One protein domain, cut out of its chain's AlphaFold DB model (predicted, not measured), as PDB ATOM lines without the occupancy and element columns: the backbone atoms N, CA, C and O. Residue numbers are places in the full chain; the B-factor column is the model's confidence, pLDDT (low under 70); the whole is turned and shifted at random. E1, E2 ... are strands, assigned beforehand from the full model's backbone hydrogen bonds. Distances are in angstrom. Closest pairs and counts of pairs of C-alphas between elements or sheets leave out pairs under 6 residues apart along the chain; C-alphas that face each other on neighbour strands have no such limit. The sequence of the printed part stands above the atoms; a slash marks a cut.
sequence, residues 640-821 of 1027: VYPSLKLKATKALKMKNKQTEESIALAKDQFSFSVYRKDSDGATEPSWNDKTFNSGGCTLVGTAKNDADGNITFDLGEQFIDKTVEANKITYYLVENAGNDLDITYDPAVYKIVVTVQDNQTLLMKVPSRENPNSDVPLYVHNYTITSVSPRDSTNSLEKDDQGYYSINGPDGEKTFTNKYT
ATOM      1  N   VAL A 640     146.356  59.372   7.514       86.00
ATOM      2  CA  VAL A 640     146.160  58.444   8.631       86.00
ATOM      3  C   VAL A 640     145.886  59.232   9.901       86.00
ATOM      4  O   VAL A 640     146.729  59.994  10.375       86.00
ATOM      5  N   TYR A 641     144.703  59.034  10.469       85.00
ATOM      6  CA  TYR A 641     144.292  59.641  11.723       85.00
ATOM      7  C   TYR A 641     144.325  58.628  12.863       85.00
ATOM      8  O   TYR A 641     143.921  57.479  12.689       85.00
ATOM      9  N   PRO A 642     144.779  59.047  14.051       84.50
ATOM     10  CA  PRO A 642     144.982  58.132  15.162       84.50
ATOM     11  C   PRO A 642     143.635  57.708  15.759       84.50
ATOM     12  O   PRO A 642     142.616  58.381  15.572       84.50
ATOM     13  N   SER A 643     143.645  56.616  16.529       88.25
ATOM     14  CA  SER A 643     142.445  56.167  17.241       88.25
ATOM     15  C   SER A 643     141.891  57.243  18.177       88.25
ATOM     16  O   SER A 643     142.620  57.854  18.964       88.25
ATOM     17  N   LEU A 644     140.574  57.448  18.096       92.56
ATOM     18  CA  LEU A 644     139.810  58.306  18.991       92.56
ATOM     19  C   LEU A 644     138.915  57.440  19.879       92.56
ATOM     20  O   LEU A 644     138.017  56.749  19.394       92.56
ATOM     21  N   LYS A 645     139.130  57.530  21.193       95.00
ATOM     22  CA  LYS A 645     138.318  56.837  22.194       95.00
ATOM     23  C   LYS A 645     137.373  57.811  22.885       95.00
ATOM     24  O   LYS A 645     137.817  58.759  23.530       95.00
ATOM     25  N   LEU A 646     136.068  57.588  22.758       95.31
ATOM     26  CA  LEU A 646     135.026  58.451  23.321       95.31
ATOM     27  C   LEU A 646     134.224  57.703  24.378       95.31
ATOM     28  O   LEU A 646     133.875  56.537  24.198       95.31
ATOM     29  N   LYS A 647     133.897  58.389  25.469       95.00
ATOM     30  CA  LYS A 647     133.024  57.879  26.520       95.00
ATOM     31  C   LYS A 647     131.827  58.800  26.682       95.00
ATOM     32  O   LYS A 647     131.978  60.014  26.769       95.00
ATOM     33  N   ALA A 648     130.643  58.218  26.738       95.25
ATOM     34  CA  ALA A 648     129.386  58.909  26.969       95.25
ATOM     35  C   ALA A 648     128.553  58.142  27.995       95.25
ATOM     36  O   ALA A 648     128.895  57.032  28.408       95.25
ATOM     37  N   THR A 649     127.464  58.754  28.442       94.88
ATOM     38  CA  THR A 649     126.591  58.184  29.460       94.88
ATOM     39  C   THR A 649     125.120  58.340  29.102       94.88
ATOM     40  O   THR A 649     124.706  59.338  28.515       94.88
ATOM     41  N   LYS A 650     124.324  57.347  29.488       94.69
ATOM     42  CA  LYS A 650     122.885  57.267  29.290       94.69
ATOM     43  C   LYS A 650     122.160  57.323  30.627       94.69
ATOM     44  O   LYS A 650     122.598  56.727  31.608       94.69
ATOM     45  N   ALA A 651     121.015  57.990  30.638       92.75
ATOM     46  CA  ALA A 651     119.993  57.859  31.661       92.75
ATOM     47  C   ALA A 651     118.607  57.655  31.034       92.75
ATOM     48  O   ALA A 651     118.332  58.088  29.911       92.75
ATOM     49  N   LEU A 652     117.723  57.019  31.798       90.62
ATOM     50  CA  LEU A 652     116.288  56.974  31.551       90.62
ATOM     51  C   LEU A 652     115.602  57.575  32.780       90.62
ATOM     52  O   LEU A 652     115.781  57.074  33.888       90.62
ATOM     53  N   LYS A 653     114.865  58.670  32.604       88.06
ATOM     54  CA  LYS A 653     114.152  59.361  33.686       88.06
ATOM     55  C   LYS A 653     112.644  59.199  33.512       88.06
ATOM     56  O   LYS A 653     112.133  59.250  32.397       88.06
ATOM     57  N   MET A 654     111.920  59.068  34.612       82.62
ATOM     58  CA  MET A 654     110.459  59.106  34.653       82.62
ATOM     59  C   MET A 654     110.002  60.329  35.439       82.62
ATOM     60  O   MET A 654     110.584  60.671  36.469       82.62
ATOM     61  N   LYS A 655     108.933  60.984  34.977       66.56
ATOM     62  CA  LYS A 655     108.323  62.109  35.689       66.56
ATOM     63  C   LYS A 655     107.121  61.631  36.502       66.56
ATOM     64  O   LYS A 655     106.020  61.510  35.968       66.56
ATOM     65  N   ASN A 656     107.316  61.417  37.801       61.38
ATOM     66  CA  ASN A 656     106.213  61.241  38.746       61.38
ATOM     67  C   ASN A 656     105.773  62.614  39.274       61.38
ATOM     68  O   ASN A 656     106.556  63.557  39.253       61.38
ATOM     69  N   LYS A 657     104.504  62.760  39.694       54.94
ATOM     70  CA  LYS A 657     103.775  64.045  39.869       54.94
ATOM     71  C   LYS A 657     104.490  65.177  40.648       54.94
ATOM     72  O   LYS A 657     103.973  66.291  40.614       54.94
ATOM     73  N   GLN A 658     105.630  64.946  41.312       51.88
ATOM     74  CA  GLN A 658     106.432  65.968  42.006       51.88
ATOM     75  C   GLN A 658     107.977  65.822  41.882       51.88
ATOM     76  O   GLN A 658     108.671  66.757  42.276       51.88
ATOM     77  N   THR A 659     108.536  64.741  41.309       57.22
ATOM     78  CA  THR A 659     109.999  64.505  41.184       57.22
ATOM     79  C   THR A 659     110.357  63.705  39.920       57.22
ATOM     80  O   THR A 659     109.600  62.830  39.498       57.22
ATOM     81  N   GLU A 660     111.509  63.999  39.302       70.62
ATOM     82  CA  GLU A 660     112.104  63.141  38.263       70.62
ATOM     83  C   GLU A 660     112.893  62.006  38.931       70.62
ATOM     84  O   GLU A 660     113.797  62.262  39.724       70.62
ATOM     85  N   GLU A 661     112.545  60.757  38.626       77.12
ATOM     86  CA  GLU A 661     113.201  59.559  39.161       77.12
ATOM     87  C   GLU A 661     113.999  58.855  38.060       77.12
ATOM     88  O   GLU A 661     113.507  58.670  36.944       77.12
ATOM     89  N   SER A 662     115.232  58.448  38.367       80.00
ATOM     90  CA  SER A 662     116.062  57.650  37.458       80.00
ATOM     91  C   SER A 662     115.616  56.190  37.458       80.00
ATOM     92  O   SER A 662     115.458  55.581  38.515       80.00
ATOM     93  N   ILE A 663     115.465  55.615  36.269       83.12
ATOM     94  CA  ILE A 663     115.161  54.202  36.052       83.12
ATOM     95  C   ILE A 663     116.466  53.459  35.757       83.12
ATOM     96  O   ILE A 663     117.308  53.944  34.999       83.12
ATOM     97  N   ALA A 664     116.629  52.278  36.358       85.19
ATOM     98  CA  ALA A 664     117.750  51.392  36.063       85.19
ATOM     99  C   ALA A 664     117.721  50.959  34.589       85.19
ATOM    100  O   ALA A 664     116.673  50.573  34.068       85.19
ATOM    101  N   LEU A 665     118.874  51.013  33.929       88.25
ATOM    102  CA  LEU A 665     119.003  50.648  32.525       88.25
ATOM    103  C   LEU A 665     119.254  49.148  32.385       88.25
ATOM    104  O   LEU A 665     119.994  48.546  33.164       88.25
ATOM    105  N   ALA A 666     118.670  48.544  31.354       86.94
ATOM    106  CA  ALA A 666     119.103  47.228  30.915       86.94
ATOM    107  C   ALA A 666     120.352  47.363  30.032       86.94
ATOM    108  O   ALA A 666     120.526  48.348  29.306       86.94
ATOM    109  N   LYS A 667     121.215  46.345  30.075       89.81
ATOM    110  CA  LYS A 667     122.333  46.235  29.137       89.81
ATOM    111  C   LYS A 667     121.794  46.166  27.702       89.81
ATOM    112  O   LYS A 667     120.804  45.482  27.453       89.81
ATOM    113  N   ASP A 668     122.465  46.845  26.777       92.38
ATOM    114  CA  ASP A 668     122.169  46.861  25.342       92.38
ATOM    115  C   ASP A 668     120.792  47.454  24.967       92.38
ATOM    116  O   ASP A 668     120.306  47.230  23.854       92.38
ATOM    117  N   GLN A 669     120.170  48.218  25.876       92.00
ATOM    118  CA  GLN A 669     118.813  48.766  25.722       92.00
ATOM    119  C   GLN A 669     118.718  49.893  24.682       92.00
ATOM    120  O   GLN A 669     117.749  49.960  23.930       92.00
ATOM    121  N   PHE A 670     119.715  50.773  24.633       94.56
ATOM    122  CA  PHE A 670     119.805  51.921  23.732       94.56
ATOM    123  C   PHE A 670     121.064  51.809  22.871       94.56
ATOM    124  O   PHE A 670     122.070  51.231  23.291       94.56
ATOM    125  N   SER A 671     121.013  52.356  21.655       95.00
ATOM    126  CA  SER A 671     122.136  52.327  20.714       95.00
ATOM    127  C   SER A 671     122.503  53.729  20.252       95.00
ATOM    128  O   SER A 671     121.655  54.615  20.209       95.00
ATOM    129  N   PHE A 672     123.774  53.921  19.928       97.12
ATOM    130  CA  PHE A 672     124.385  55.220  19.681       97.12
ATOM    131  C   PHE A 672     125.340  55.118  18.499       97.12
ATOM    132  O   PHE A 672     125.908  54.050  18.251       97.12
ATOM    133  N   SER A 673     125.540  56.232  17.803       97.12
ATOM    134  CA  SER A 673     126.360  56.309  16.596       97.12
ATOM    135  C   SER A 673     127.271  57.533  16.617       97.12
ATOM    136  O   SER A 673     126.890  58.594  17.115       97.12
ATOM    137  N   VAL A 674     128.468  57.391  16.048       96.94
ATOM    138  CA  VAL A 674     129.420  58.481  15.816       96.94
ATOM    139  C   VAL A 674     129.562  58.699  14.316       96.94
ATOM    140  O   VAL A 674     129.897  57.773  13.578       96.94
ATOM    141  N   TYR A 675     129.341  59.933  13.877       95.31
ATOM    142  CA  TYR A 675     129.492  60.373  12.497       95.31
ATOM    143  C   TYR A 675     130.682  61.321  12.362       95.31
ATOM    144  O   TYR A 675     130.892  62.163  13.227       95.31
ATOM    145  N   ARG A 676     131.449  61.225  11.280       92.81
ATOM    146  CA  ARG A 676     132.606  62.077  10.982       92.81
ATOM    147  C   ARG A 676     132.315  62.972   9.781       92.81
ATOM    148  O   ARG A 676     131.672  62.551   8.815       92.81
ATOM    149  N   LYS A 677     132.756  64.226   9.849       90.69
ATOM    150  CA  LYS A 677     132.605  65.194   8.760       90.69
ATOM    151  C   LYS A 677     133.775  65.079   7.779       90.69
ATOM    152  O   LYS A 677     134.845  65.618   8.046       90.69
ATOM    153  N   ASP A 678     133.519  64.454   6.630       85.31
ATOM    154  CA  ASP A 678     134.549  64.146   5.622       85.31
ATOM    155  C   ASP A 678     134.528  65.079   4.398       85.31
ATOM    156  O   ASP A 678     135.372  64.961   3.515       85.31
ATOM    157  N   SER A 679     133.589  66.031   4.319       83.81
ATOM    158  CA  SER A 679     133.549  67.014   3.226       83.81
ATOM    159  C   SER A 679     133.002  68.375   3.658       83.81
ATOM    160  O   SER A 679     132.257  68.482   4.636       83.81
ATOM    161  N   ASP A 680     133.323  69.417   2.886       83.44
ATOM    162  CA  ASP A 680     132.768  70.767   3.070       83.44
ATOM    163  C   ASP A 680     131.250  70.816   2.845       83.44
ATOM    164  O   ASP A 680     130.559  71.621   3.468       83.44
ATOM    165  N   GLY A 681     130.729  69.936   1.982       85.12
ATOM    166  CA  GLY A 681     129.299  69.814   1.698       85.12
ATOM    167  C   GLY A 681     128.503  69.089   2.787       85.12
ATOM    168  O   GLY A 681     127.277  69.187   2.801       85.12
ATOM    169  N   ALA A 682     129.173  68.381   3.703       89.94
ATOM    170  CA  ALA A 682     128.511  67.728   4.822       89.94
ATOM    171  C   ALA A 682     128.062  68.760   5.873       89.94
ATOM    172  O   ALA A 682     128.803  69.664   6.276       89.94
ATOM    173  N   THR A 683     126.832  68.590   6.341       92.19
ATOM    174  CA  THR A 683     126.183  69.408   7.370       92.19
ATOM    175  C   THR A 683     126.078  68.633   8.676       92.19
ATOM    176  O   THR A 683     126.256  67.418   8.706       92.19
ATOM    177  N   GLU A 684     125.832  69.340   9.775       92.62
ATOM    178  CA  GLU A 684     125.634  68.707  11.078       92.62
ATOM    179  C   GLU A 684     124.435  67.739  11.034       92.62
ATOM    180  O   GLU A 684     123.370  68.117  10.527       92.62
ATOM    181  N   PRO A 685     124.582  66.500  11.550       94.88
ATOM    182  CA  PRO A 685     123.464  65.582  11.687       94.88
ATOM    183  C   PRO A 685     122.319  66.214  12.474       94.88
ATOM    184  O   PRO A 685     122.537  67.017  13.378       94.88
ATOM    185  N   SER A 686     121.085  65.853  12.145       93.19
ATOM    186  CA  SER A 686     119.910  66.460  12.770       93.19
ATOM    187  C   SER A 686     118.723  65.512  12.846       93.19
ATOM    188  O   SER A 686     118.599  64.551  12.081       93.19
ATOM    189  N   TRP A 687     117.838  65.814  13.792       88.50
ATOM    190  CA  TRP A 687     116.582  65.114  14.015       88.50
ATOM    191  C   TRP A 687     115.408  65.958  13.528       88.50
ATOM    192  O   TRP A 687     115.290  67.132  13.876       88.50
ATOM    193  N   ASN A 688     114.517  65.338  12.756       82.50
ATOM    194  CA  ASN A 688     113.183  65.849  12.462       82.50
ATOM    195  C   ASN A 688     112.166  64.892  13.091       82.50
ATOM    196  O   ASN A 688     111.801  63.879  12.485       82.50
ATOM    197  N   ASP A 689     111.797  65.167  14.339       74.19
ATOM    198  CA  ASP A 689     111.022  64.284  15.213       74.19
ATOM    199  C   ASP A 689     111.609  62.862  15.299       74.19
ATOM    200  O   ASP A 689     112.592  62.637  15.999       74.19
ATOM    201  N   LYS A 690     111.023  61.891  14.583       71.12
ATOM    202  CA  LYS A 690     111.446  60.475  14.584       71.12
ATOM    203  C   LYS A 690     112.428  60.120  13.463       71.12
ATOM    204  O   LYS A 690     112.863  58.975  13.375       71.12
ATOM    205  N   THR A 691     112.746  61.067  12.586       81.75
ATOM    206  CA  THR A 691     113.577  60.838  11.397       81.75
ATOM    207  C   THR A 691     114.952  61.465  11.568       81.75
ATOM    208  O   THR A 691     115.064  62.675  11.756       81.75
ATOM    209  N   PHE A 692     115.991  60.639  11.468       90.62
ATOM    210  CA  PHE A 692     117.384  61.067  11.535       90.62
ATOM    211  C   PHE A 692     117.937  61.381  10.146       90.62
ATOM    212  O   PHE A 692     117.757  60.600   9.209       90.62
ATOM    213  N   ASN A 693     118.661  62.490  10.027       92.62
ATOM    214  CA  ASN A 693     119.458  62.825   8.855       92.62
ATOM    215  C   ASN A 693     120.930  62.942   9.270       92.62
ATOM    216  O   ASN A 693     121.264  63.750  10.134       92.62
ATOM    217  N   SER A 694     121.817  62.176   8.630       93.19
ATOM    218  CA  SER A 694     123.258  62.215   8.910       93.19
ATOM    219  C   SER A 694     123.955  63.478   8.397       93.19
ATOM    220  O   SER A 694     125.149  63.641   8.623       93.19
ATOM    221  N   GLY A 695     123.259  64.336   7.645       91.94
ATOM    222  CA  GLY A 695     123.834  65.544   7.055       91.94
ATOM    223  C   GLY A 695     124.895  65.263   5.985       91.94
ATOM    224  O   GLY A 695     125.622  66.174   5.599       91.94
ATOM    225  N   GLY A 696     125.003  64.020   5.499       91.56
ATOM    226  CA  GLY A 696     126.082  63.587   4.605       91.56
ATOM    227  C   GLY A 696     127.393  63.239   5.321       91.56
ATOM    228  O   GLY A 696     128.406  63.048   4.654       91.56
ATOM    229  N   CYS A 697     127.402  63.158   6.658       93.38
ATOM    230  CA  CYS A 697     128.547  62.670   7.427       93.38
ATOM    231  C   CYS A 697     128.689  61.138   7.362       93.38
ATOM    232  O   CYS A 697     127.699  60.404   7.282       93.38
ATOM    233  N   THR A 698     129.929  60.660   7.465       92.19
ATOM    234  CA  THR A 698     130.300  59.238   7.409       92.19
ATOM    235  C   THR A 698     130.086  58.577   8.766       92.19
ATOM    236  O   THR A 698     130.582  59.076   9.771       92.19
ATOM    237  N   LEU A 699     129.375  57.449   8.833       94.25
ATOM    238  CA  LEU A 699     129.258  56.659  10.067       94.25
ATOM    239  C   LEU A 699     130.596  55.964  10.366       94.25
ATOM    240  O   LEU A 699     131.064  55.181   9.547       94.25
ATOM    241  N   VAL A 700     131.186  56.225  11.535       93.31
ATOM    242  CA  VAL A 700     132.521  55.714  11.915       93.31
ATOM    243  C   VAL A 700     132.529  54.861  13.184       93.31
ATOM    244  O   VAL A 700     133.533  54.230  13.493       93.31
ATOM    245  N   GLY A 701     131.424  54.803  13.928       94.31
ATOM    246  CA  GLY A 701     131.328  53.938  15.100       94.31
ATOM    247  C   GLY A 701     129.903  53.789  15.604       94.31
ATOM    248  O   GLY A 701     129.091  54.700  15.463       94.31
ATOM    249  N   THR A 702     129.605  52.642  16.214       96.31
ATOM    250  CA  THR A 702     128.335  52.392  16.909       96.31
ATOM    251  C   THR A 702     128.599  51.703  18.243       96.31
ATOM    252  O   THR A 702     129.564  50.954  18.377       96.31
ATOM    253  N   ALA A 703     127.760  51.970  19.240       96.88
ATOM    254  CA  ALA A 703     127.858  51.356  20.559       96.88
ATOM    255  C   ALA A 703     126.475  51.231  21.208       96.88
ATOM    256  O   ALA A 703     125.501  51.843  20.764       96.88
ATOM    257  N   LYS A 704     126.392  50.447  22.283       95.94
ATOM    258  CA  LYS A 704     125.207  50.338  23.140       95.94
ATOM    259  C   LYS A 704     125.572  50.630  24.592       95.94
ATOM    260  O   LYS A 704     126.747  50.574  24.949       95.94
ATOM    261  N   ASN A 705     124.580  50.965  25.416       95.69
ATOM    262  CA  ASN A 705     124.814  51.211  26.840       95.69
ATOM    263  C   ASN A 705     125.016  49.906  27.632       95.69
ATOM    264  O   ASN A 705     124.356  48.897  27.370       95.69
ATOM    265  N   ASP A 706     125.853  49.951  28.667       95.00
ATOM    266  CA  ASP A 706     125.852  48.944  29.734       95.00
ATOM    267  C   ASP A 706     124.719  49.192  30.761       95.00
ATOM    268  O   ASP A 706     123.928  50.133  30.627       95.00
ATOM    269  N   ALA A 707     124.613  48.336  31.785       92.25
ATOM    270  CA  ALA A 707     123.582  48.447  32.826       92.25
ATOM    271  C   ALA A 707     123.732  49.699  33.723       92.25
ATOM    272  O   ALA A 707     122.747  50.163  34.297       92.25
ATOM    273  N   ASP A 708     124.935  50.273  33.800       92.19
ATOM    274  CA  ASP A 708     125.227  51.517  34.525       92.19
ATOM    275  C   ASP A 708     125.034  52.764  33.637       92.19
ATOM    276  O   ASP A 708     125.176  53.910  34.082       92.19
ATOM    277  N   GLY A 709     124.691  52.547  32.364       91.56
ATOM    278  CA  GLY A 709     124.500  53.577  31.361       91.56
ATOM    279  C   GLY A 709     125.793  54.087  30.736       91.56
ATOM    280  O   GLY A 709     125.745  55.122  30.084       91.56
ATOM    281  N   ASN A 710     126.945  53.441  30.903       95.12
ATOM    282  CA  ASN A 710     128.157  53.851  30.194       95.12
ATOM    283  C   ASN A 710     128.112  53.398  28.735       95.12
ATOM    284  O   ASN A 710     127.603  52.326  28.406       95.12
ATOM    285  N   ILE A 711     128.673  54.232  27.867       96.56
ATOM    286  CA  ILE A 711     128.810  53.989  26.436       96.56
ATOM    287  C   ILE A 711     130.259  54.304  26.078       96.56
ATOM    288  O   ILE A 711     130.740  55.404  26.356       96.56
ATOM    289  N   THR A 712     130.957  53.361  25.460       96.00
ATOM    290  CA  THR A 712     132.353  53.532  25.042       96.00
ATOM    291  C   THR A 712     132.488  53.261  23.555       96.00
ATOM    292  O   THR A 712     132.008  52.241  23.066       96.00
ATOM    293  N   PHE A 713     133.182  54.154  22.860       95.75
ATOM    294  CA  PHE A 713     133.568  54.005  21.466       95.75
ATOM    295  C   PHE A 713     135.087  53.957  21.390       95.75
ATOM    296  O   PHE A 713     135.745  54.890  21.841       95.75
ATOM    297  N   ASP A 714     135.634  52.902  20.799       93.75
ATOM    298  CA  ASP A 714     136.996  52.896  20.276       93.75
ATOM    299  C   ASP A 714     136.856  52.948  18.762       93.75
ATOM    300  O   ASP A 714     136.462  51.959  18.143       93.75
ATOM    301  N   LEU A 715     137.054  54.131  18.180       90.25
ATOM    302  CA  LEU A 715     136.871  54.290  16.740       90.25
ATOM    303  C   LEU A 715     138.003  53.610  15.959       90.25
ATOM    304  O   LEU A 715     137.858  53.401  14.762       90.25
ATOM    305  N   GLY A 716     139.110  53.233  16.609       85.31
ATOM    306  CA  GLY A 716     140.301  52.758  15.913       85.31
ATOM    307  C   GLY A 716     140.910  53.840  15.018       85.31
ATOM    308  O   GLY A 716     140.402  54.962  14.937       85.31
ATOM    309  N   GLU A 717     142.021  53.521  14.358       83.06
ATOM    310  CA  GLU A 717     142.616  54.431  13.376       83.06
ATOM    311  C   GLU A 717     141.623  54.757  12.261       83.06
ATOM    312  O   GLU A 717     140.847  53.921  11.798       83.06
ATOM    313  N   GLN A 718     141.621  56.025  11.879       82.12
ATOM    314  CA  GLN A 718     140.660  56.617  10.973       82.12
ATOM    315  C   GLN A 718     141.367  57.020   9.686       82.12
ATOM    316  O   GLN A 718     142.488  57.519   9.703       82.12
ATOM    317  N   PHE A 719     140.691  56.843   8.558       75.06
ATOM    318  CA  PHE A 719     141.283  57.090   7.250       75.06
ATOM    319  C   PHE A 719     140.358  57.943   6.393       75.06
ATOM    320  O   PHE A 719     139.144  57.696   6.354       75.06
ATOM    321  N   ILE A 720     140.929  58.950   5.733       74.88
ATOM    322  CA  ILE A 720     140.221  59.847   4.816       74.88
ATOM    323  C   ILE A 720     141.071  60.105   3.576       74.88
ATOM    324  O   ILE A 720     142.295  60.133   3.648       74.88
ATOM    325  N   ASP A 721     140.409  60.330   2.445       65.75
ATOM    326  CA  ASP A 721     141.095  60.601   1.177       65.75
ATOM    327  C   ASP A 721     141.682  62.017   1.131       65.75
ATOM    328  O   ASP A 721     142.625  62.285   0.393       65.75
ATOM    329  N   LYS A 722     141.117  62.941   1.917       71.88
ATOM    330  CA  LYS A 722     141.604  64.311   2.043       71.88
ATOM    331  C   LYS A 722     141.123  64.947   3.339       71.88
ATOM    332  O   LYS A 722     139.957  64.834   3.709       71.88
ATOM    333  N   THR A 723     142.006  65.705   3.972       68.88
ATOM    334  CA  THR A 723     141.674  66.568   5.107       68.88
ATOM    335  C   THR A 723     140.764  67.728   4.684       68.88
ATOM    336  O   THR A 723     141.121  68.516   3.807       68.88
ATOM    337  N   VAL A 724     139.595  67.845   5.325       70.06
ATOM    338  CA  VAL A 724     138.595  68.902   5.059       70.06
ATOM    339  C   VAL A 724     139.062  70.258   5.585       70.06
ATOM    340  O   VAL A 724     139.081  71.245   4.858       70.06
ATOM    341  N   GLU A 725     139.484  70.301   6.849       78.69
ATOM    342  CA  GLU A 725     140.007  71.500   7.500       78.69
ATOM    343  C   GLU A 725     141.418  71.214   8.009       78.69
ATOM    344  O   GLU A 725     141.657  70.220   8.695       78.69
ATOM    345  N   ALA A 726     142.365  72.094   7.681       77.69
ATOM    346  CA  ALA A 726     143.745  71.930   8.112       77.69
ATOM    347  C   ALA A 726     143.820  71.738   9.637       77.69
ATOM    348  O   ALA A 726     143.321  72.560  10.407       77.69
ATOM    349  N   ASN A 727     144.482  70.658  10.059       82.88
ATOM    350  CA  ASN A 727     144.729  70.314  11.459       82.88
ATOM    351  C   ASN A 727     143.473  70.054  12.319       82.88
ATOM    352  O   ASN A 727     143.580  70.070  13.546       82.88
ATOM    353  N   LYS A 728     142.294  69.794  11.725       87.62
ATOM    354  CA  LYS A 728     141.071  69.474  12.485       87.62
ATOM    355  C   LYS A 728     140.208  68.389  11.839       87.62
ATOM    356  O   LYS A 728     140.095  68.310  10.621       87.62
ATOM    357  N   ILE A 729     139.521  67.611  12.677       88.81
ATOM    358  CA  ILE A 729     138.390  66.757  12.283       88.81
ATOM    359  C   ILE A 729     137.206  67.029  13.204       88.81
ATOM    360  O   ILE A 729     137.370  67.179  14.413       88.81
ATOM    361  N   THR A 730     136.001  67.037  12.639       91.81
ATOM    362  CA  THR A 730     134.759  67.104  13.415       91.81
ATOM    363  C   THR A 730     134.047  65.755  13.421       91.81
ATOM    364  O   THR A 730     133.825  65.157  12.367       91.81
ATOM    365  N   TYR A 731     133.646  65.315  14.611       94.19
ATOM    366  CA  TYR A 731     132.779  64.167  14.847       94.19
ATOM    367  C   TYR A 731     131.456  64.618  15.479       94.19
ATOM    368  O   TYR A 731     131.381  65.670  16.114       94.19
ATOM    369  N   TYR A 732     130.421  63.800  15.338       95.69
ATOM    370  CA  TYR A 732     129.090  64.004  15.886       95.69
ATOM    371  C   TYR A 732     128.615  62.719  16.553       95.69
ATOM    372  O   TYR A 732     128.507  61.686  15.898       95.69
ATOM    373  N   LEU A 733     128.327  62.780  17.847       96.19
ATOM    374  CA  LEU A 733     127.796  61.662  18.623       96.19
ATOM    375  C   LEU A 733     126.282  61.835  18.817       96.19
ATOM    376  O   LEU A 733     125.838  62.895  19.263       96.19
ATOM    377  N   VAL A 734     125.506  60.793  18.502       95.56
ATOM    378  CA  VAL A 734     124.032  60.788  18.565       95.56
ATOM    379  C   VAL A 734     123.489  59.490  19.172       95.56
ATOM    380  O   VAL A 734     124.120  58.435  19.070       95.56
ATOM    381  N   GLU A 735     122.300  59.547  19.771       94.62
ATOM    382  CA  GLU A 735     121.489  58.364  20.086       94.62
ATOM    383  C   GLU A 735     120.688  57.940  18.853       94.62
ATOM    384  O   GLU A 735     120.145  58.786  18.157       94.62
ATOM    385  N   ASN A 736     120.605  56.642  18.567       92.06
ATOM    386  CA  ASN A 736     119.790  56.123  17.471       92.06
ATOM    387  C   ASN A 736     118.302  56.107  17.854       92.06
ATOM    388  O   ASN A 736     117.946  55.890  19.013       92.06
ATOM    389  N   ALA A 737     117.423  56.235  16.857       82.75
ATOM    390  CA  ALA A 737     115.979  56.143  17.064       82.75
ATOM    391  C   ALA A 737     115.588  54.774  17.638       82.75
ATOM    392  O   ALA A 737     116.144  53.745  17.246       82.75
ATOM    393  N   GLY A 738     114.575  54.750  18.504       80.12
ATOM    394  CA  GLY A 738     113.924  53.514  18.922       80.12
ATOM    395  C   GLY A 738     112.402  53.583  18.815       80.12
ATOM    396  O   GLY A 738     111.825  54.610  18.458       80.12
ATOM    397  N   ASN A 739     111.764  52.445  19.086       77.62
ATOM    398  CA  ASN A 739     110.353  52.210  18.766       77.62
ATOM    399  C   ASN A 739     109.452  52.075  20.003       77.62
ATOM    400  O   ASN A 739     108.264  51.796  19.852       77.62
ATOM    401  N   ASP A 740     109.997  52.240  21.210       76.38
ATOM    402  CA  ASP A 740     109.203  52.183  22.436       76.38
ATOM    403  C   ASP A 740     108.313  53.432  22.532       76.38
ATOM    404  O   ASP A 740     108.801  54.562  22.560       76.38
ATOM    405  N   LEU A 741     106.994  53.222  22.525       73.31
ATOM    406  CA  LEU A 741     105.996  54.295  22.515       73.31
ATOM    407  C   LEU A 741     105.921  55.049  23.845       73.31
ATOM    408  O   LEU A 741     105.453  56.188  23.862       73.31
ATOM    409  N   ASP A 742     106.403  54.438  24.925       76.88
ATOM    410  CA  ASP A 742     106.402  55.026  26.258       76.88
ATOM    411  C   ASP A 742     107.721  55.772  26.536       76.88
ATOM    412  O   ASP A 742     107.849  56.446  27.561       76.88
ATOM    413  N   ILE A 743     108.694  55.710  25.615       84.25
ATOM    414  CA  ILE A 743     109.993  56.381  25.718       84.25
ATOM    415  C   ILE A 743     110.107  57.511  24.689       84.25
ATOM    416  O   ILE A 743     110.050  57.316  23.479       84.25
ATOM    417  N   THR A 744     110.357  58.724  25.175       87.88
ATOM    418  CA  THR A 744     110.851  59.828  24.346       87.88
ATOM    419  C   THR A 744     112.375  59.765  24.297       87.88
ATOM    420  O   THR A 744     113.029  59.910  25.335       87.88
ATOM    421  N   TYR A 745     112.910  59.529  23.099       88.69
ATOM    422  CA  TYR A 745     114.347  59.437  22.833       88.69
ATOM    423  C   TYR A 745     114.996  60.828  22.792       88.69
ATOM    424  O   TYR A 745     114.337  61.799  22.415       88.69
ATOM    425  N   ASP A 746     116.261  60.931  23.197       90.38
ATOM    426  CA  ASP A 746     117.009  62.187  23.250       90.38
ATOM    427  C   ASP A 746     117.529  62.574  21.848       90.38
ATOM    428  O   ASP A 746     118.369  61.862  21.295       90.38
ATOM    429  N   PRO A 747     117.064  63.687  21.245       90.88
ATOM    430  CA  PRO A 747     117.484  64.100  19.907       90.88
ATOM    431  C   PRO A 747     118.803  64.897  19.909       90.88
ATOM    432  O   PRO A 747     119.139  65.526  18.902       90.88
ATOM    433  N   ALA A 748     119.532  64.963  21.029       90.94
ATOM    434  CA  ALA A 748     120.774  65.722  21.116       90.94
ATOM    435  C   ALA A 748     121.839  65.229  20.118       90.94
ATOM    436  O   ALA A 748     122.058  64.031  19.930       90.94
ATOM    437  N   VAL A 749     122.548  66.187  19.518       93.50
ATOM    438  CA  VAL A 749     123.702  65.950  18.644       93.50
ATOM    439  C   VAL A 749     124.920  66.608  19.279       93.50
ATOM    440  O   VAL A 749     124.948  67.819  19.506       93.50
ATOM    441  N   TYR A 750     125.929  65.806  19.610       92.62
ATOM    442  CA  TYR A 750     127.148  66.277  20.262       92.62
ATOM    443  C   TYR A 750     128.274  66.435  19.247       92.62
ATOM    444  O   TYR A 750     128.897  65.450  18.854       92.62
ATOM    445  N   LYS A 751     128.564  67.681  18.857       93.56
ATOM    446  CA  LYS A 751     129.743  68.036  18.056       93.56
ATOM    447  C   LYS A 751     131.025  67.899  18.885       93.56
ATOM    448  O   LYS A 751     131.124  68.465  19.974       93.56
ATOM    449  N   ILE A 752     132.014  67.197  18.347       93.50
ATOM    450  CA  ILE A 752     133.326  66.940  18.947       93.50
ATOM    451  C   ILE A 752     134.379  67.382  17.932       93.50
ATOM    452  O   ILE A 752     134.448  66.836  16.832       93.50
ATOM    453  N   VAL A 753     135.189  68.376  18.282       91.75
ATOM    454  CA  VAL A 753     136.258  68.892  17.421       91.75
ATOM    455  C   VAL A 753     137.588  68.343  17.911       91.75
ATOM    456  O   VAL A 753     137.984  68.562  19.054       91.75
ATOM    457  N   VAL A 754     138.281  67.626  17.038       91.31
ATOM    458  CA  VAL A 754     139.586  67.024  17.301       91.31
ATOM    459  C   VAL A 754     140.633  67.837  16.560       91.31
ATOM    460  O   VAL A 754     140.609  67.898  15.331       91.31
ATOM    461  N   THR A 755     141.550  68.460  17.297       90.75
ATOM    462  CA  THR A 755     142.721  69.116  16.708       90.75
ATOM    463  C   THR A 755     143.837  68.095  16.584       90.75
ATOM    464  O   THR A 755     144.097  67.314  17.505       90.75
ATOM    465  N   VAL A 756     144.508  68.108  15.441       90.19
ATOM    466  CA  VAL A 756     145.593  67.184  15.131       90.19
ATOM    467  C   VAL A 756     146.837  67.923  14.662       90.19
ATOM    468  O   VAL A 756     146.759  69.036  14.149       90.19
ATOM    469  N   GLN A 757     147.991  67.293  14.820       91.12
ATOM    470  CA  GLN A 757     149.250  67.723  14.228       91.12
ATOM    471  C   GLN A 757     149.631  66.764  13.101       91.12
ATOM    472  O   GLN A 757     149.625  65.552  13.302       91.12
ATOM    473  N   ASP A 758     149.958  67.311  11.931       90.12
ATOM    474  CA  ASP A 758     150.423  66.550  10.770       90.12
ATOM    475  C   ASP A 758     151.911  66.191  10.896       90.12
ATOM    476  O   ASP A 758     152.752  67.078  11.069       90.12
ATOM    477  N   ASN A 759     152.239  64.903  10.780       89.00
ATOM    478  CA  ASN A 759     153.609  64.410  10.665       89.00
ATOM    479  C   ASN A 759     153.787  63.773   9.281       89.00
ATOM    480  O   ASN A 759     153.528  62.585   9.074       89.00
ATOM    481  N   GLN A 760     154.219  64.597   8.328       90.38
ATOM    482  CA  GLN A 760     154.362  64.215   6.926       90.38
ATOM    483  C   GLN A 760     155.633  63.397   6.698       90.38
ATOM    484  O   GLN A 760     156.722  63.792   7.118       90.38
ATOM    485  N   THR A 761     155.511  62.286   5.975       89.88
ATOM    486  CA  THR A 761     156.638  61.461   5.521       89.88
ATOM    487  C   THR A 761     156.637  61.407   3.999       89.88
ATOM    488  O   THR A 761     155.695  60.889   3.407       89.88
ATOM    489  N   LEU A 762     157.678  61.946   3.357       93.00
ATOM    490  CA  LEU A 762     157.868  61.816   1.909       93.00
ATOM    491  C   LEU A 762     158.259  60.373   1.599       93.00
ATOM    492  O   LEU A 762     159.322  59.951   2.041       93.00
ATOM    493  N   LEU A 763     157.454  59.648   0.823       92.06
ATOM    494  CA  LEU A 763     157.795  58.296   0.385       92.06
ATOM    495  C   LEU A 763     158.758  58.317  -0.802       92.06
ATOM    496  O   LEU A 763     159.818  57.697  -0.743       92.06
ATOM    497  N   MET A 764     158.396  59.031  -1.872       91.06
ATOM    498  CA  MET A 764     159.177  59.114  -3.109       91.06
ATOM    499  C   MET A 764     158.708  60.289  -3.981       91.06
ATOM    500  O   MET A 764     157.627  60.839  -3.775       91.06
ATOM    501  N   LYS A 765     159.518  60.663  -4.977       91.69
ATOM    502  CA  LYS A 765     159.115  61.496  -6.117       91.69
ATOM    503  C   LYS A 765     159.014  60.648  -7.382       91.69
ATOM    504  O   LYS A 765     159.982  59.964  -7.734       91.69
ATOM    505  N   VAL A 766     157.862  60.721  -8.037       90.00
ATOM    506  CA  VAL A 766     157.506  59.915  -9.211       90.00
ATOM    507  C   VAL A 766     156.793  60.784 -10.248       90.00
ATOM    508  O   VAL A 766     156.229  61.816  -9.872       90.00
ATOM    509  N   PRO A 767     156.783  60.397 -11.532       89.88
ATOM    510  CA  PRO A 767     156.143  61.177 -12.575       89.88
ATOM    511  C   PRO A 767     154.645  61.384 -12.344       89.88
ATOM    512  O   PRO A 767     153.938  60.514 -11.832       89.88
ATOM    513  N   SER A 768     154.144  62.540 -12.773       90.31
ATOM    514  CA  SER A 768     152.707  62.798 -12.839       90.31
ATOM    515  C   SER A 768     152.074  62.129 -14.063       90.31
ATOM    516  O   SER A 768     152.714  61.989 -15.103       90.31
ATOM    517  N   ARG A 769     150.782  61.795 -13.972       88.38
ATOM    518  CA  ARG A 769     150.013  61.270 -15.112       88.38
ATOM    519  C   ARG A 769     149.921  62.263 -16.274       88.38
ATOM    520  O   ARG A 769     150.029  61.861 -17.424       88.38
ATOM    521  N   GLU A 770     149.725  63.545 -15.968       87.69
ATOM    522  CA  GLU A 770     149.547  64.606 -16.975       87.69
ATOM    523  C   GLU A 770     150.849  64.961 -17.700       87.69
ATOM    524  O   GLU A 770     150.844  65.388 -18.853       87.69
ATOM    525  N   ASN A 771     151.981  64.807 -17.014       87.81
ATOM    526  CA  ASN A 771     153.300  65.025 -17.578       87.81
ATOM    527  C   ASN A 771     154.284  63.986 -17.011       87.81
ATOM    528  O   ASN A 771     154.812  64.196 -15.908       87.81
ATOM    529  N   PRO A 772     154.592  62.912 -17.764       85.56
ATOM    530  CA  PRO A 772     155.507  61.863 -17.319       85.56
ATOM    531  C   PRO A 772     156.966  62.340 -17.209       85.56
ATOM    532  O   PRO A 772     157.826  61.598 -16.744       85.56
ATOM    533  N   ASN A 773     157.279  63.571 -17.624       86.69
ATOM    534  CA  ASN A 773     158.603  64.182 -17.471       86.69
ATOM    535  C   ASN A 773     158.676  65.151 -16.277       86.69
ATOM    536  O   ASN A 773     159.701  65.803 -16.081       86.69
ATOM    537  N   SER A 774     157.604  65.264 -15.485       89.25
ATOM    538  CA  SER A 774     157.557  66.080 -14.271       89.25
ATOM    539  C   SER A 774     157.229  65.221 -13.057       89.25
ATOM    540  O   SER A 774     156.135  64.664 -12.960       89.25
ATOM    541  N   ASP A 775     158.154  65.184 -12.101       90.69
ATOM    542  CA  ASP A 775     157.974  64.475 -10.839       90.69
ATOM    543  C   ASP A 775     157.078  65.258  -9.868       90.69
ATOM    544  O   ASP A 775     157.196  66.479  -9.723       90.69
ATOM    545  N   VAL A 776     156.237  64.534  -9.136       92.75
ATOM    546  CA  VAL A 776     155.460  65.030  -7.997       92.75
ATOM    547  C   VAL A 776     155.788  64.205  -6.743       92.75
ATOM    548  O   VAL A 776     156.096  63.013  -6.845       92.75
ATOM    549  N   PRO A 777     155.804  64.828  -5.552       92.88
ATOM    550  CA  PRO A 777     156.061  64.114  -4.307       92.88
ATOM    551  C   PRO A 777     154.835  63.306  -3.860       92.88
ATOM    552  O   PRO A 777     153.706  63.739  -4.060       92.88
ATOM    553  N   LEU A 778     155.080  62.158  -3.227       91.94
ATOM    554  CA  LEU A 778     154.074  61.310  -2.584       91.94
ATOM    555  C   LEU A 778     154.310  61.277  -1.072       91.94
ATOM    556  O   LEU A 778     155.380  60.840  -0.634       91.94
ATOM    557  N   TYR A 779     153.321  61.683  -0.282       91.00
ATOM    558  CA  TYR A 779     153.392  61.737   1.176       91.00
ATOM    559  C   TYR A 779     152.430  60.770   1.868       91.00
ATOM    560  O   TYR A 779     151.317  60.501   1.416       91.00
ATOM    561  N   VAL A 780     152.843  60.313   3.048       89.25
ATOM    562  CA  VAL A 780     151.931  59.785   4.069       89.25
ATOM    563  C   VAL A 780     151.851  60.803   5.200       89.25
ATOM    564  O   VAL A 780     152.871  61.180   5.784       89.25
ATOM    565  N   HIS A 781     150.636  61.247   5.500       89.06
ATOM    566  CA  HIS A 781     150.312  62.181   6.571       89.06
ATOM    567  C   HIS A 781     149.858  61.394   7.795       89.06
ATOM    568  O   HIS A 781     148.730  60.901   7.839       89.06
ATOM    569  N   ASN A 782     150.736  61.269   8.790       87.69
ATOM    570  CA  ASN A 782     150.410  60.606  10.049       87.69
ATOM    571  C   ASN A 782     150.032  61.654  11.093       87.69
ATOM    572  O   ASN A 782     150.888  62.366  11.628       87.69
ATOM    573  N   TYR A 783     148.744  61.752  11.396       88.00
ATOM    574  CA  TYR A 783     148.245  62.722  12.354       88.00
ATOM    575  C   TYR A 783     148.382  62.232  13.797       88.00
ATOM    576  O   TYR A 783     148.201  61.057  14.108       88.00
ATOM    577  N   THR A 784     148.638  63.159  14.715       90.31
ATOM    578  CA  THR A 784     148.574  62.921  16.163       90.31
ATOM    579  C   THR A 784     147.549  63.853  16.800       90.31
ATOM    580  O   THR A 784     147.505  65.040  16.484       90.31
ATOM    581  N   ILE A 785     146.697  63.334  17.692       91.00
ATOM    582  CA  ILE A 785     145.715  64.161  18.413       91.00
ATOM    583  C   ILE A 785     146.459  65.068  19.391       91.00
ATOM    584  O   ILE A 785     147.180  64.586  20.265       91.00
ATOM    585  N   THR A 786     146.251  66.377  19.262       91.12
ATOM    586  CA  THR A 786     146.795  67.384  20.183       91.12
ATOM    587  C   THR A 786     145.751  67.855  21.187       91.12
ATOM    588  O   THR A 786     146.086  68.110  22.341       91.12
ATOM    589  N   SER A 787     144.480  67.935  20.781       90.56
ATOM    590  CA  SER A 787     143.366  68.263  21.673       90.56
ATOM    591  C   SER A 787     142.034  67.722  21.156       90.56
ATOM    592  O   SER A 787     141.849  67.510  19.957       90.56
ATOM    593  N   VAL A 788     141.089  67.518  22.071       92.25
ATOM    594  CA  VAL A 788     139.702  67.145  21.762       92.25
ATOM    595  C   VAL A 788     138.796  68.087  22.531       92.25
ATOM    596  O   VAL A 788     138.891  68.141  23.750       92.25
ATOM    597  N   SER A 789     137.909  68.808  21.858       90.19
ATOM    598  CA  SER A 789     137.037  69.808  22.479       90.19
ATOM    599  C   SER A 789     135.565  69.550  22.143       90.19
ATOM    600  O   SER A 789     135.247  69.173  21.013       90.19
ATOM    601  N   PRO A 790     134.631  69.773  23.085       85.06
ATOM    602  CA  PRO A 790     133.206  69.736  22.792       85.06
ATOM    603  C   PRO A 790     132.771  71.037  22.100       85.06
ATOM    604  O   PRO A 790     133.135  72.135  22.531       85.06
ATOM    605  N   ARG A 791     131.932  70.927  21.065       75.88
ATOM    606  CA  ARG A 791     131.463  72.055  20.236       75.88
ATOM    607  C   ARG A 791     132.647  72.888  19.715       75.88
ATOM    608  O   ARG A 791     133.674  72.329  19.354       75.88
ATOM    609  N   ASP A 792     132.509  74.212  19.692       66.81
ATOM    610  CA  ASP A 792     133.571  75.162  19.337       66.81
ATOM    611  C   ASP A 792     134.285  75.724  20.587       66.81
ATOM    612  O   ASP A 792     134.782  76.850  20.587       66.81
ATOM    613  N   SER A 793     134.297  74.962  21.690       70.81
ATOM    614  CA  SER A 793     134.983  75.346  22.929       70.81
ATOM    615  C   SER A 793     136.499  75.408  22.733       70.81
ATOM    616  O   SER A 793     137.097  74.547  22.088       70.81
ATOM    617  N   THR A 794     137.146  76.383  23.370       66.06
ATOM    618  CA  THR A 794     138.612  76.486  23.422       66.06
ATOM    619  C   THR A 794     139.247  75.544  24.449       66.06
ATOM    620  O   THR A 794     140.464  75.379  24.444       66.06
ATOM    621  N   ASN A 795     138.453  74.936  25.337       79.06
ATOM    622  CA  ASN A 795     138.951  74.050  26.391       79.06
ATOM    623  C   ASN A 795     138.977  72.594  25.910       79.06
ATOM    624  O   ASN A 795     137.927  72.045  25.567       79.06
ATOM    625  N   SER A 796     140.162  71.977  25.943       84.94
ATOM    626  CA  SER A 796     140.341  70.552  25.647       84.94
ATOM    627  C   SER A 796     139.818  69.684  26.788       84.94
ATOM    628  O   SER A 796     139.990  70.006  27.962       84.94
ATOM    629  N   LEU A 797     139.236  68.548  26.430       89.00
ATOM    630  CA  LEU A 797     138.941  67.439  27.321       89.00
ATOM    631  C   LEU A 797     140.242  66.744  27.729       89.00
ATOM    632  O   LEU A 797     141.175  66.620  26.927       89.00
ATOM    633  N   GLU A 798     140.273  66.263  28.967       87.94
ATOM    634  CA  GLU A 798     141.314  65.364  29.453       87.94
ATOM    635  C   GLU A 798     140.929  63.911  29.152       87.94
ATOM    636  O   GLU A 798     139.750  63.546  29.162       87.94
ATOM    637  N   LYS A 799     141.940  63.089  28.860       89.38
ATOM    638  CA  LYS A 799     141.785  61.641  28.704       89.38
ATOM    639  C   LYS A 799     141.886  60.963  30.068       89.38
ATOM    640  O   LYS A 799     142.704  61.376  30.888       89.38
ATOM    641  N   ASP A 800     141.094  59.923  30.293       90.56
ATOM    642  CA  ASP A 800     141.242  59.077  31.482       90.56
ATOM    643  C   ASP A 800     142.439  58.104  31.371       90.56
ATOM    644  O   ASP A 800     143.131  58.053  30.348       90.56
ATOM    645  N   ASP A 801     142.677  57.310  32.423       89.00
ATOM    646  CA  ASP A 801     143.768  56.320  32.492       89.00
ATOM    647  C   ASP A 801     143.695  55.246  31.387       89.00
ATOM    648  O   ASP A 801     144.689  54.581  31.091       89.00
ATOM    649  N   GLN A 802     142.524  55.066  30.767       88.12
ATOM    650  CA  GLN A 802     142.280  54.126  29.671       88.12
ATOM    651  C   GLN A 802     142.292  54.813  28.292       88.12
ATOM    652  O   GLN A 802     142.133  54.147  27.265       88.12
ATOM    653  N   GLY A 803     142.517  56.130  28.255       89.88
ATOM    654  CA  GLY A 803     142.631  56.938  27.046       89.88
ATOM    655  C   GLY A 803     141.310  57.485  26.497       89.88
ATOM    656  O   GLY A 803     141.319  57.999  25.382       89.88
ATOM    657  N   TYR A 804     140.195  57.393  27.229       93.62
ATOM    658  CA  TYR A 804     138.889  57.875  26.769       93.62
ATOM    659  C   TYR A 804     138.664  59.360  27.071       93.62
ATOM    660  O   TYR A 804     138.908  59.831  28.182       93.62
ATOM    661  N   TYR A 805     138.094  60.076  26.100       93.62
ATOM    662  CA  TYR A 805     137.572  61.430  26.274       93.62
ATOM    663  C   TYR A 805     136.094  61.381  26.670       93.62
ATOM    664  O   TYR A 805     135.259  60.857  25.927       93.62
ATOM    665  N   SER A 806     135.758  61.930  27.838       92.25
ATOM    666  CA  SER A 806     134.381  61.931  28.347       92.25
ATOM    667  C   SER A 806     133.562  63.083  27.762       92.25
ATOM    668  O   SER A 806     133.871  64.255  27.976       92.25
ATOM    669  N   ILE A 807     132.491  62.746  27.047       91.81
ATOM    670  CA  ILE A 807     131.523  63.688  26.488       91.81
ATOM    671  C   ILE A 807     130.372  63.827  27.478       91.81
ATOM    672  O   ILE A 807     129.540  62.930  27.595       91.81
ATOM    673  N   ASN A 808     130.321  64.941  28.204       86.06
ATOM    674  CA  ASN A 808     129.282  65.192  29.205       86.06
ATOM    675  C   ASN A 808     128.111  65.985  28.617       86.06
ATOM    676  O   ASN A 808     128.284  66.762  27.674       86.06
ATOM    677  N   GLY A 809     126.925  65.800  29.203       81.00
ATOM    678  CA  GLY A 809     125.774  66.647  28.923       81.00
ATOM    679  C   GLY A 809     125.959  68.066  29.483       81.00
ATOM    680  O   GLY A 809     126.919  68.334  30.220       81.00
ATOM    681  N   PRO A 810     125.055  68.999  29.142       74.12
ATOM    682  CA  PRO A 810     125.031  70.336  29.731       74.12
ATOM    683  C   PRO A 810     125.038  70.274  31.266       74.12
ATOM    684  O   PRO A 810     124.450  69.371  31.854       74.12
ATOM    685  N   ASP A 811     125.728  71.217  31.912       74.50
ATOM    686  CA  ASP A 811     125.760  71.371  33.377       74.50
ATOM    687  C   ASP A 811     126.209  70.124  34.174       74.50
ATOM    688  O   ASP A 811     125.926  69.995  35.365       74.50
ATOM    689  N   GLY A 812     126.952  69.209  33.537       71.31
ATOM    690  CA  GLY A 812     127.446  67.979  34.165       71.31
ATOM    691  C   GLY A 812     126.422  66.841  34.209       71.31
ATOM    692  O   GLY A 812     126.655  65.840  34.890       71.31
ATOM    693  N   GLU A 813     125.303  66.967  33.489       82.69
ATOM    694  CA  GLU A 813     124.341  65.882  33.325       82.69
ATOM    695  C   GLU A 813     124.896  64.723  32.474       82.69
ATOM    696  O   GLU A 813     125.935  64.808  31.809       82.69
ATOM    697  N   LYS A 814     124.168  63.601  32.498       88.44
ATOM    698  CA  LYS A 814     124.420  62.448  31.626       88.44
ATOM    699  C   LYS A 814     124.311  62.879  30.158       88.44
ATOM    700  O   LYS A 814     123.475  63.713  29.825       88.44
ATOM    701  N   THR A 815     125.137  62.301  29.289       92.75
ATOM    702  CA  THR A 815     125.250  62.698  27.872       92.75
ATOM    703  C   THR A 815     123.922  62.573  27.132       92.75
ATOM    704  O   THR A 815     123.530  63.479  26.415       92.75
ATOM    705  N   PHE A 816     123.201  61.475  27.330       93.88
ATOM    706  CA  PHE A 816     121.877  61.273  26.751       93.88
ATOM    707  C   PHE A 816     120.884  60.938  27.855       93.88
ATOM    708  O   PHE A 816     121.171  60.103  28.716       93.88
ATOM    709  N   THR A 817     119.689  61.523  27.817       92.31
ATOM    710  CA  THR A 817     118.639  61.269  28.809       92.31
ATOM    711  C   THR A 817     117.280  61.075  28.143       92.31
ATOM    712  O   THR A 817     116.649  62.027  27.695       92.31
ATOM    713  N   ASN A 818     116.789  59.832  28.148       91.12
ATOM    714  CA  ASN A 818     115.441  59.515  27.671       91.12
ATOM    715  C   ASN A 818     114.394  59.756  28.753       91.12
ATOM    716  O   ASN A 818     114.691  59.673  29.947       91.12
ATOM    717  N   LYS A 819     113.148  59.985  28.330       88.38
ATOM    718  CA  LYS A 819     112.002  60.151  29.235       88.38
ATOM    719  C   LYS A 819     111.006  59.011  29.073       88.38
ATOM    720  O   LYS A 819     110.531  58.791  27.968       88.38
ATOM    721  N   TYR A 820     110.665  58.337  30.167       83.06
ATOM    722  CA  TYR A 820     109.645  57.287  30.223       83.06
ATOM    723  C   TYR A 820     108.299  57.828  30.740       83.06
ATOM    724  O   TYR A 820     108.265  58.548  31.744       83.06
ATOM    725  N   THR A 821     107.197  57.455  30.081       76.00
ATOM    726  CA  THR A 821     105.816  57.848  30.412       76.00
ATOM    727  C   THR A 821     104.974  56.607  30.767       76.00
ATOM    728  O   THR A 821     104.750  55.780  29.893       76.00
TER     729      THR A 821
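This is residues 640 to 821 of the 1027 residues of an uncharacterized protein of Collinsella sp. AF36-3AT (UniProt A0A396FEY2). A long, narrow model of strands: a five-strand sheet, curled like part of a barrel, joins a smaller branched sheet built round E1 where E6 and E7 come together, and the bent hairpin of E10 and E11 makes a long arm at one end. The hairpin of E1 and E2 makes the other end, the small hairpin of E4 and E5 lies to one side, and residues 805 to 806 of a long loop pair with E1. The printed part has 182 residues, no named helix and twelve strands, E1 to E12 in chain order; the class is all strand. The curled sheet runs E6, E3, E9, E10, E11, all antiparallel. The whole is loose, with a radius of gyration of the C-alphas of 20.0 A, and spans 79 by 36 by 28 A.

E1, residues 645 to 656, begins at C-alpha 645 (138.318, 56.837, 22.194) and is 36.4 A long. E2 is residues 659 to 663, E3 671 to 676, E4 686 to 688, E5 691 to 693, E6 698 to 704, E7 710 to 714 and E8 718 to 720. E9, residues 728 to 735, is 23.8 A long. E10, residues 749 to 767, is 45.3 A long and bends by 80 degrees at residue 764. E11, residues 775 to 790, is 42.1 A long and bends by 61 degrees at residue 787. E12, residues 816 to 820, ends at C-alpha 820 (109.645, 57.287, 30.223).

In the strongly twisted curled sheet, E6 and E3 have N 672 and O 703 at 2.8 A. E3 and E9 have N 675 and O 732 at 2.8 A. E9, E10 and E11 form a meander, each strand the antiparallel neighbour of the one before, with N 731 and O 752 at 2.8 A and N 763 and O 778 at 2.8 A. The closest C-alphas of E6 and E7, Lys 704 and Ile 711, are 6.1 A apart. E1 pairs antiparallel with E7, N 648 and O 711 at 2.8 A, and with E2, N 654 and O 661 at 2.8 A. E12 is parallel to E1, N 653 and O 818 at 2.8 A, on the other side of E1 from E2. In the hairpin of E4 and E5, N 686 and O 693 are 2.9 A apart. E8 pairs with no named strand.

The C-alphas farthest apart, of Lys 657 and Asn 773, are 79.3 A apart. The printed part has no cut. The links E9 to E10 and E11 to E12 are long. Residues 655 to 659, 721, 723, 792 and 794 have pLDDT under 70; the mean of the printed part is 87.2.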